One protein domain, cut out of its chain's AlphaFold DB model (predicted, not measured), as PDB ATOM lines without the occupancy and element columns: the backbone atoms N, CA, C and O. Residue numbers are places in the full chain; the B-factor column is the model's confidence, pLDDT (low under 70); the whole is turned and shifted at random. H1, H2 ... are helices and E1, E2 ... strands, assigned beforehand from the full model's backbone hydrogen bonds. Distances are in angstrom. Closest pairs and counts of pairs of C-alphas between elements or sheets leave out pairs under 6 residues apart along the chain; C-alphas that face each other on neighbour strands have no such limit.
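AT A GLANCE: This is residues 53 to 119 of the 262 residues of the protein "Flavin-containing monooxygenase" of Ephemera danica (UniProt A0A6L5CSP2). With little regular structure, this is a small parallel sheet, E1 E2 E3, with H1 over one face in two layers and long unnamed stretches before E1 and between E2 and E3. The printed part has 67 residues, 24 in named elements, in the order E1 H1 E2 E3, mixed in class. It is compact, with radius of gyration of the C-alphas 11.5 A and spans 31 by 25 by 20 A.

IN THESE COORDINATES: After residues 53 to 74, E1 (75 to 79, 13.3 A) begins at C-alpha 75 (-44.626, 57.214, 7.137). H1 is 83 to 92, 14.2 A; E2 98 to 102, 13.1 A. E3 (115 to 118, 10.0 A) ends at C-alpha 118 (-37.392, 45.819, 2.498).

HOW THE PARTS SIT: E1 and E2 are parallel, 17 degrees, with N 78 and O 100 2.8 A apart. E2 and E3 are parallel, 29 degrees, with N 116 and O 99 2.8 A apart. E1, H1, E2 form a strand-helix-strand unit, parallel neighbours joined through a helix, its crossover right-handed. H1 is on the sheet, height 9.7 A, along the strands, at 1 degrees to E2 on the local plane. It lies over E2, only just not over E1 too: 8 of its C-alphas fall on E2, 2 on E1. The closest C-alphas of H1 and E1 are Ala 85 and Val 78, 6.5 A. In H1 every O i to N i+4 pair is within hydrogen-bond range.

THE WHOLE: C-alphas 53 and 110 are farthest apart, 33.9 A. The link E2 to E3 is long, 12 residues. The printed part has no cut; no printed residue is under pLDDT 70.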
ATOM      1  N   ASP A  53     -32.171  54.623  19.859       78.38
ATOM      2  CA  ASP A  53     -32.139  55.754  20.804       78.38
ATOM      3  C   ASP A  53     -32.052  57.123  20.094       78.38
ATOM      4  O   ASP A  53     -32.463  58.164  20.623       78.38
ATOM      5  N   ASP A  54     -31.557  57.131  18.854       80.25
ATOM      6  CA  ASP A  54     -31.453  58.329  18.025       80.25
ATOM      7  C   ASP A  54     -32.758  58.632  17.276       80.25
ATOM      8  O   ASP A  54     -33.011  59.786  16.911       80.25
ATOM      9  N   PHE A  55     -33.622  57.627  17.089       82.12
ATOM     10  CA  PHE A  55     -34.904  57.784  16.413       82.12
ATOM     11  C   PHE A  55     -35.867  58.640  17.244       82.12
ATOM     12  O   PHE A  55     -36.241  58.299  18.363       82.12
ATOM     13  N   LYS A  56     -36.295  59.774  16.676       83.00
ATOM     14  CA  LYS A  56     -37.174  60.749  17.351       83.00
ATOM     15  C   LYS A  56     -38.668  60.517  17.118       83.00
ATOM     16  O   LYS A  56     -39.482  61.250  17.670       83.00
ATOM     17  N   GLY A  57     -39.029  59.539  16.287       84.19
ATOM     18  CA  GLY A  57     -40.422  59.155  16.068       84.19
ATOM     19  C   GLY A  57     -40.951  58.220  17.158       84.19
ATOM     20  O   GLY A  57     -40.205  57.728  18.005       84.19
ATOM     21  N   SER A  58     -42.253  57.940  17.118       87.19
ATOM     22  CA  SER A  58     -42.885  56.980  18.024       87.19
ATOM     23  C   SER A  58     -42.506  55.543  17.673       87.19
ATOM     24  O   SER A  58     -42.537  55.162  16.502       87.19
ATOM     25  N   GLN A  59     -42.237  54.732  18.692       88.06
ATOM     26  CA  GLN A  59     -41.965  53.305  18.555       88.06
ATOM     27  C   GLN A  59     -42.881  52.533  19.494       88.06
ATOM     28  O   GLN A  59     -42.969  52.868  20.673       88.06
ATOM     29  N   ILE A  60     -43.561  51.516  18.971       89.94
ATOM     30  CA  ILE A  60     -44.464  50.660  19.744       89.94
ATOM     31  C   ILE A  60     -44.326  49.206  19.287       89.94
ATOM     32  O   ILE A  60     -43.973  48.949  18.133       89.94
ATOM     33  N   HIS A  61     -44.649  48.252  20.162       88.94
ATOM     34  CA  HIS A  61     -44.881  46.872  19.736       88.94
ATOM     35  C   HIS A  61     -46.289  46.748  19.137       88.94
ATOM     36  O   HIS A  61     -47.201  47.485  19.510       88.94
ATOM     37  N   SER A  62     -46.531  45.738  18.298       89.06
ATOM     38  CA  SER A  62     -47.890  45.408  17.825       89.06
ATOM     39  C   SER A  62     -48.870  45.072  18.962       89.06
ATOM     40  O   SER A  62     -50.077  45.101  18.763       89.06
ATOM     41  N   HIS A  63     -48.359  44.795  20.166       85.25
ATOM     42  CA  HIS A  63     -49.152  44.599  21.383       85.25
ATOM     43  C   HIS A  63     -49.856  45.890  21.819       85.25
ATOM     44  O   HIS A  63     -50.945  45.824  22.385       85.25
ATOM     45  N   ASP A  64     -49.272  47.052  21.520       88.19
ATOM     46  CA  ASP A  64     -49.801  48.373  21.876       88.19
ATOM     47  C   ASP A  64     -50.573  49.029  20.724       88.19
ATOM     48  O   ASP A  64     -51.232  50.048  20.923       88.19
ATOM     49  N   TYR A  65     -50.540  48.439  19.524       92.62
ATOM     50  CA  TYR A  65     -51.352  48.882  18.394       92.62
ATOM     51  C   TYR A  65     -52.846  48.751  18.720       92.62
ATOM     52  O   TYR A  65     -53.286  47.742  19.279       92.62
ATOM     53  N   ARG A  66     -53.640  49.776  18.398       94.31
ATOM     54  CA  ARG A  66     -55.084  49.794  18.689       94.31
ATOM     55  C   ARG A  66     -55.934  50.167  17.489       94.31
ATOM     56  O   ARG A  66     -56.933  49.501  17.262       94.31
ATOM     57  N   VAL A  67     -55.572  51.240  16.788       95.94
ATOM     58  CA  VAL A  67     -56.370  51.804  15.694       95.94
ATOM     59  C   VAL A  67     -55.452  52.422  14.626       95.94
ATOM     60  O   VAL A  67     -54.393  52.948  14.988       95.94
ATOM     61  N   PRO A  68     -55.799  52.362  13.327       96.44
ATOM     62  CA  PRO A  68     -54.949  52.862  12.242       96.44
ATOM     63  C   PRO A  68     -55.002  54.388  12.028       96.44
ATOM     64  O   PRO A  68     -54.058  54.963  11.486       96.44
ATOM     65  N   GLU A  69     -56.053  55.073  12.477       97.19
ATOM     66  CA  GLU A  69     -56.303  56.499  12.215       97.19
ATOM     67  C   GLU A  69     -55.196  57.400  12.773       97.19
ATOM     68  O   GLU A  69     -54.900  58.458  12.216       97.19
ATOM     69  N   VAL A  70     -54.539  56.979  13.859       95.94
ATOM     70  CA  VAL A  70     -53.431  57.738  14.463       95.94
ATOM     71  C   VAL A  70     -52.226  57.861  13.526       95.94
ATOM     72  O   VAL A  70     -51.405  58.753  13.716       95.94
ATOM     73  N   TYR A  71     -52.126  57.011  12.499       96.06
ATOM     74  CA  TYR A  71     -51.054  57.028  11.501       96.06
ATOM     75  C   TYR A  71     -51.391  57.865  10.261       96.06
ATOM     76  O   TYR A  71     -50.600  57.893   9.314       96.06
ATOM     77  N   GLN A  72     -52.527  58.574  10.263       97.12
ATOM     78  CA  GLN A  72     -52.933  59.448   9.166       97.12
ATOM     79  C   GLN A  72     -51.812  60.423   8.788       97.12
ATOM     80  O   GLN A  72     -51.303  61.171   9.624       97.12
ATOM     81  N   GLY A  73     -51.425  60.430   7.512       94.19
ATOM     82  CA  GLY A  73     -50.400  61.355   7.016       94.19
ATOM     83  C   GLY A  73     -48.951  60.976   7.368       94.19
ATOM     84  O   GLY A  73     -48.030  61.679   6.959       94.19
ATOM     85  N   GLN A  74     -48.718  59.877   8.094       94.88
ATOM     86  CA  GLN A  74     -47.382  59.471   8.542       94.88
ATOM     87  C   GLN A  74     -46.691  58.521   7.554       94.88
ATOM     88  O   GLN A  74     -47.320  57.967   6.648       94.88
ATOM     89  N   LYS A  75     -45.380  58.327   7.732       94.81
ATOM     90  CA  LYS A  75     -44.626  57.214   7.137       94.81
ATOM     91  C   LYS A  75     -44.368  56.186   8.228       94.81
ATOM     92  O   LYS A  75     -43.818  56.543   9.267       94.81
ATOM     93  N   VAL A  76     -44.751  54.937   7.998       95.62
ATOM     94  CA  VAL A  76     -44.723  53.891   9.027       95.62
ATOM     95  C   VAL A  76     -43.782  52.768   8.613       95.62
ATOM     96  O   VAL A  76     -43.865  52.274   7.496       95.62
ATOM     97  N   LEU A  77     -42.896  52.352   9.518       92.56
ATOM     98  CA  LEU A  77     -42.094  51.138   9.377       92.56
ATOM     99  C   LEU A  77     -42.714  50.032  10.235       92.56
ATOM    100  O   LEU A  77     -42.810  50.170  11.451       92.56
ATOM    101  N   VAL A  78     -43.083  48.921   9.606       92.81
ATOM    102  CA  VAL A  78     -43.511  47.692  10.274       92.81
ATOM    103  C   VAL A  78     -42.375  46.678  10.186       92.81
ATOM    104  O   VAL A  78     -41.949  46.298   9.095       92.81
ATOM    105  N   VAL A  79     -41.871  46.240  11.340       89.19
ATOM    106  CA  VAL A  79     -40.800  45.238  11.427       89.19
ATOM    107  C   VAL A  79     -41.408  43.859  11.670       89.19
ATOM    108  O   VAL A  79     -42.118  43.634  12.650       89.19
ATOM    109  N   GLY A  80     -41.103  42.919  10.781       86.69
ATOM    110  CA  GLY A  80     -41.562  41.539  10.822       86.69
ATOM    111  C   GLY A  80     -42.636  41.205   9.785       86.69
ATOM    112  O   GLY A  80     -43.257  42.061   9.168       86.69
ATOM    113  N   ALA A  81     -42.852  39.901   9.609       87.00
ATOM    114  CA  ALA A  81     -43.822  39.311   8.678       87.00
ATOM    115  C   ALA A  81     -44.610  38.163   9.346       87.00
ATOM    116  O   ALA A  81     -44.800  37.074   8.789       87.00
ATOM    117  N   GLY A  82     -44.968  38.360  10.616       85.88
ATOM    118  CA  GLY A  82     -45.934  37.517  11.326       85.88
ATOM    119  C   GLY A  82     -47.374  37.987  11.080       85.88
ATOM    120  O   GLY A  82     -47.548  39.071  10.528       85.88
ATOM    121  N   PRO A  83     -48.393  37.227  11.520       85.19
ATOM    122  CA  PRO A  83     -49.800  37.601  11.346       85.19
ATOM    123  C   PRO A  83     -50.113  39.029  11.813       85.19
ATOM    124  O   PRO A  83     -50.676  39.802  11.051       85.19
ATOM    125  N   SER A  84     -49.630  39.427  12.996       89.81
ATOM    126  CA  SER A  84     -49.834  40.788  13.510       89.81
ATOM    127  C   SER A  84     -49.238  41.867  12.605       89.81
ATOM    128  O   SER A  84     -49.863  42.894  12.396       89.81
ATOM    129  N   ALA A  85     -48.043  41.646  12.049       91.19
ATOM    130  CA  ALA A  85     -47.430  42.612  11.137       91.19
ATOM    131  C   ALA A  85     -48.229  42.729   9.831       91.19
ATOM    132  O   ALA A  85     -48.397  43.829   9.319       91.19
ATOM    133  N   MET A  86     -48.745  41.607   9.318       91.00
ATOM    134  CA  MET A  86     -49.583  41.591   8.117       91.00
ATOM    135  C   MET A  86     -50.889  42.361   8.315       91.00
ATOM    136  O   MET A  86     -51.262  43.148   7.450       91.00
ATOM    137  N   ASP A  87     -51.549  42.161   9.455       91.56
ATOM    138  CA  ASP A  87     -52.781  42.872   9.800       91.56
ATOM    139  C   ASP A  87     -52.529  44.369   9.999       91.56
ATOM    140  O   ASP A  87     -53.228  45.190   9.414       91.56
ATOM    141  N   VAL A  88     -51.465  44.739  10.721       95.12
ATOM    142  CA  VAL A  88     -51.087  46.150  10.890       95.12
ATOM    143  C   VAL A  88     -50.795  46.805   9.540       95.12
ATOM    144  O   VAL A  88     -51.259  47.913   9.302       95.12
ATOM    145  N   VAL A  89     -50.076  46.145   8.625       94.69
ATOM    146  CA  VAL A  89     -49.855  46.676   7.265       94.69
ATOM    147  C   VAL A  89     -51.182  46.835   6.519       94.69
ATOM    148  O   VAL A  89     -51.399  47.867   5.885       94.69
ATOM    149  N   GLN A  90     -52.075  45.845   6.613       93.25
ATOM    150  CA  GLN A  90     -53.386  45.878   5.969       93.25
ATOM    151  C   GLN A  90     -54.279  47.009   6.494       93.25
ATOM    152  O   GLN A  90     -55.026  47.574   5.710       93.25
ATOM    153  N   GLU A  91     -54.201  47.382   7.766       95.44
ATOM    154  CA  GLU A  91     -55.015  48.475   8.314       95.44
ATOM    155  C   GLU A  91     -54.337  49.841   8.121       95.44
ATOM    156  O   GLU A  91     -54.953  50.803   7.669       95.44
ATOM    157  N   VAL A  92     -53.035  49.940   8.399       96.56
ATOM    158  CA  VAL A  92     -52.300  51.215   8.396       96.56
ATOM    159  C   VAL A  92     -52.123  51.793   6.993       96.56
ATOM    160  O   VAL A  92     -52.085  53.016   6.850       96.56
ATOM    161  N   HIS A  93     -52.035  50.962   5.948       96.06
ATOM    162  CA  HIS A  93     -51.843  51.467   4.583       96.06
ATOM    163  C   HIS A  93     -52.995  52.353   4.079       96.06
ATOM    164  O   HIS A  93     -52.773  53.138   3.161       96.06
ATOM    165  N   GLU A  94     -54.194  52.262   4.665       95.81
ATOM    166  CA  GLU A  94     -55.336  53.099   4.272       95.81
ATOM    167  C   GLU A  94     -55.193  54.548   4.775       95.81
ATOM    168  O   GLU A  94     -55.786  55.461   4.203       95.81
ATOM    169  N   PHE A  95     -54.370  54.776   5.807       97.19
ATOM    170  CA  PHE A  95     -54.224  56.067   6.495       97.19
ATOM    171  C   PHE A  95     -52.824  56.679   6.323       97.19
ATOM    172  O   PHE A  95     -52.660  57.900   6.204       97.19
ATOM    173  N   ALA A  96     -51.787  55.842   6.297       96.31
ATOM    174  CA  ALA A  96     -50.407  56.282   6.150       96.31
ATOM    175  C   ALA A  96     -50.087  56.712   4.708       96.31
ATOM    176  O   ALA A  96     -50.517  56.109   3.727       96.31
ATOM    177  N   THR A  97     -49.226  57.722   4.570       96.81
ATOM    178  CA  THR A  97     -48.700  58.142   3.255       96.81
ATOM    179  C   THR A  97     -47.794  57.085   2.631       96.81
ATOM    180  O   THR A  97     -47.709  56.978   1.408       96.81
ATOM    181  N   HIS A  98     -47.091  56.321   3.468       96.50
ATOM    182  CA  HIS A  98     -46.202  55.254   3.038       96.50
ATOM    183  C   HIS A  98     -46.001  54.240   4.162       96.50
ATOM    184  O   HIS A  98     -45.809  54.629   5.317       96.50
ATOM    185  N   VAL A  99     -45.987  52.957   3.816       96.44
ATOM    186  CA  VAL A  99     -45.715  51.859   4.743       96.44
ATOM    187  C   VAL A  99     -44.516  51.074   4.236       96.44
ATOM    188  O   VAL A  99     -44.514  50.565   3.121       96.44
ATOM    189  N   ILE A 100     -43.483  50.961   5.061       92.62
ATOM    190  CA  ILE A 100     -42.318  50.126   4.797       92.62
ATOM    191  C   ILE A 100     -42.458  48.871   5.646       92.62
ATOM    192  O   ILE A 100     -42.649  48.955   6.855       92.62
ATOM    193  N   MET A 101     -42.341  47.706   5.027       91.62
ATOM    194  CA  MET A 101     -42.399  46.418   5.694       91.62
ATOM    195  C   MET A 101     -41.021  45.758   5.645       91.62
ATOM    196  O   MET A 101     -40.556  45.368   4.577       91.62
ATOM    197  N   SER A 102     -40.350  45.642   6.790       88.75
ATOM    198  CA  SER A 102     -39.018  45.030   6.890       88.75
ATOM    199  C   SER A 102     -39.121  43.578   7.351       88.75
ATOM    200  O   SER A 102     -39.630  43.312   8.440       88.75
ATOM    201  N   HIS A 103     -38.666  42.625   6.530       86.75
ATOM    202  CA  HIS A 103     -38.679  41.197   6.875       86.75
ATOM    203  C   HIS A 103     -37.727  40.341   6.024       86.75
ATOM    204  O   HIS A 103     -37.216  40.757   4.989       86.75
ATOM    205  N   HIS A 104     -37.537  39.085   6.445       82.12
ATOM    206  CA  HIS A 104     -36.769  38.047   5.733       82.12
ATOM    207  C   HIS A 104     -37.645  37.002   5.017       82.12
ATOM    208  O   HIS A 104     -37.127  36.030   4.473       82.12
ATOM    209  N   LYS A 105     -38.978  37.130   5.067       80.12
ATOM    210  CA  LYS A 105     -39.895  36.172   4.423       80.12
ATOM    211  C   LYS A 105     -40.149  36.501   2.954       80.12
ATOM    212  O   LYS A 105     -40.208  37.666   2.588       80.12
ATOM    213  N   THR A 106     -40.409  35.480   2.146       78.44
ATOM    214  CA  THR A 106     -41.022  35.649   0.823       78.44
ATOM    215  C   THR A 106     -42.535  35.741   0.990       78.44
ATOM    216  O   THR A 106     -43.168  34.780   1.425       78.44
ATOM    217  N   ILE A 107     -43.116  36.892   0.657       81.50
ATOM    218  CA  ILE A 107     -44.566  37.102   0.635       81.50
ATOM    219  C   ILE A 107     -44.953  37.316  -0.821       81.50
ATOM    220  O   ILE A 107     -44.452  38.233  -1.468       81.50
ATOM    221  N   ASN A 108     -45.814  36.453  -1.353       82.62
ATOM    222  CA  ASN A 108     -46.182  36.480  -2.764       82.62
ATOM    223  C   ASN A 108     -47.609  37.006  -2.915       82.62
ATOM    224  O   ASN A 108     -48.530  36.256  -3.230       82.62
ATOM    225  N   THR A 109     -47.784  38.296  -2.633       83.75
ATOM    226  CA  THR A 109     -49.062  38.993  -2.770       83.75
ATOM    227  C   THR A 109     -48.860  40.339  -3.456       83.75
ATOM    228  O   THR A 109     -47.765  40.906  -3.426       83.75
ATOM    229  N   LYS A 110     -49.916  40.857  -4.085       86.62
ATOM    230  CA  LYS A 110     -49.889  42.200  -4.659       86.62
ATOM    231  C   LYS A 110     -50.142  43.205  -3.541       86.62
ATOM    232  O   LYS A 110     -51.263  43.304  -3.045       86.62
ATOM    233  N   PHE A 111     -49.095  43.922  -3.155       89.94
ATOM    234  CA  PHE A 111     -49.208  45.009  -2.196       89.94
ATOM    235  C   PHE A 111     -49.783  46.280  -2.854       89.94
ATOM    236  O   PHE A 111     -49.593  46.475  -4.058       89.94
ATOM    237  N   PRO A 112     -50.490  47.122  -2.085       92.69
ATOM    238  CA  PRO A 112     -50.869  48.475  -2.485       92.69
ATOM    239  C   PRO A 112     -49.642  49.324  -2.835       92.69
ATOM    240  O   PRO A 112     -48.560  49.108  -2.293       92.69
ATOM    241  N   ASP A 113     -49.819  50.323  -3.703       93.94
ATOM    242  CA  ASP A 113     -48.710  51.123  -4.248       93.94
ATOM    243  C   ASP A 113     -47.919  51.894  -3.174       93.94
ATOM    244  O   ASP A 113     -46.744  52.208  -3.364       93.94
ATOM    245  N   ASN A 114     -48.543  52.191  -2.029       95.62
ATOM    246  CA  ASN A 114     -47.905  52.870  -0.900       95.62
ATOM    247  C   ASN A 114     -47.229  51.916   0.102       95.62
ATOM    248  O   ASN A 114     -46.777  52.385   1.148       95.62
ATOM    249  N   VAL A 115     -47.153  50.611  -0.189       95.19
ATOM    250  CA  VAL A 115     -46.506  49.609   0.668       95.19
ATOM    251  C   VAL A 115     -45.243  49.062  -0.003       95.19
ATOM    252  O   VAL A 115     -45.301  48.411  -1.045       95.19
ATOM    253  N   GLN A 116     -44.089  49.269   0.632       92.56
ATOM    254  CA  GLN A 116     -42.783  48.816   0.151       92.56
ATOM    255  C   GLN A 116     -42.203  47.723   1.058       92.56
ATOM    256  O   GLN A 116     -42.075  47.915   2.263       92.56
ATOM    257  N   GLN A 117     -41.764  46.605   0.478       89.81
ATOM    258  CA  GLN A 117     -41.019  45.566   1.201       89.81
ATOM    259  C   GLN A 117     -39.510  45.855   1.188       89.81
ATOM    260  O   GLN A 117     -38.949  46.215   0.150       89.81
ATOM    261  N   VAL A 118     -38.846  45.669   2.330       86.69
ATOM    262  CA  VAL A 118     -37.392  45.819   2.498       86.69
ATOM    263  C   VAL A 118     -36.806  44.677   3.335       86.69
ATOM    264  O   VAL A 118     -37.518  43.975   4.052       86.69
ATOM    265  N   CYS A 119     -35.487  44.489   3.248       79.62
ATOM    266  CA  CYS A 119     -34.771  43.444   3.980       79.62
ATOM    267  C   CYS A 119     -34.856  43.611   5.510       79.62
ATOM    268  O   CYS A 119     -35.119  44.698   6.027       79.62
TER     269      CYS A 119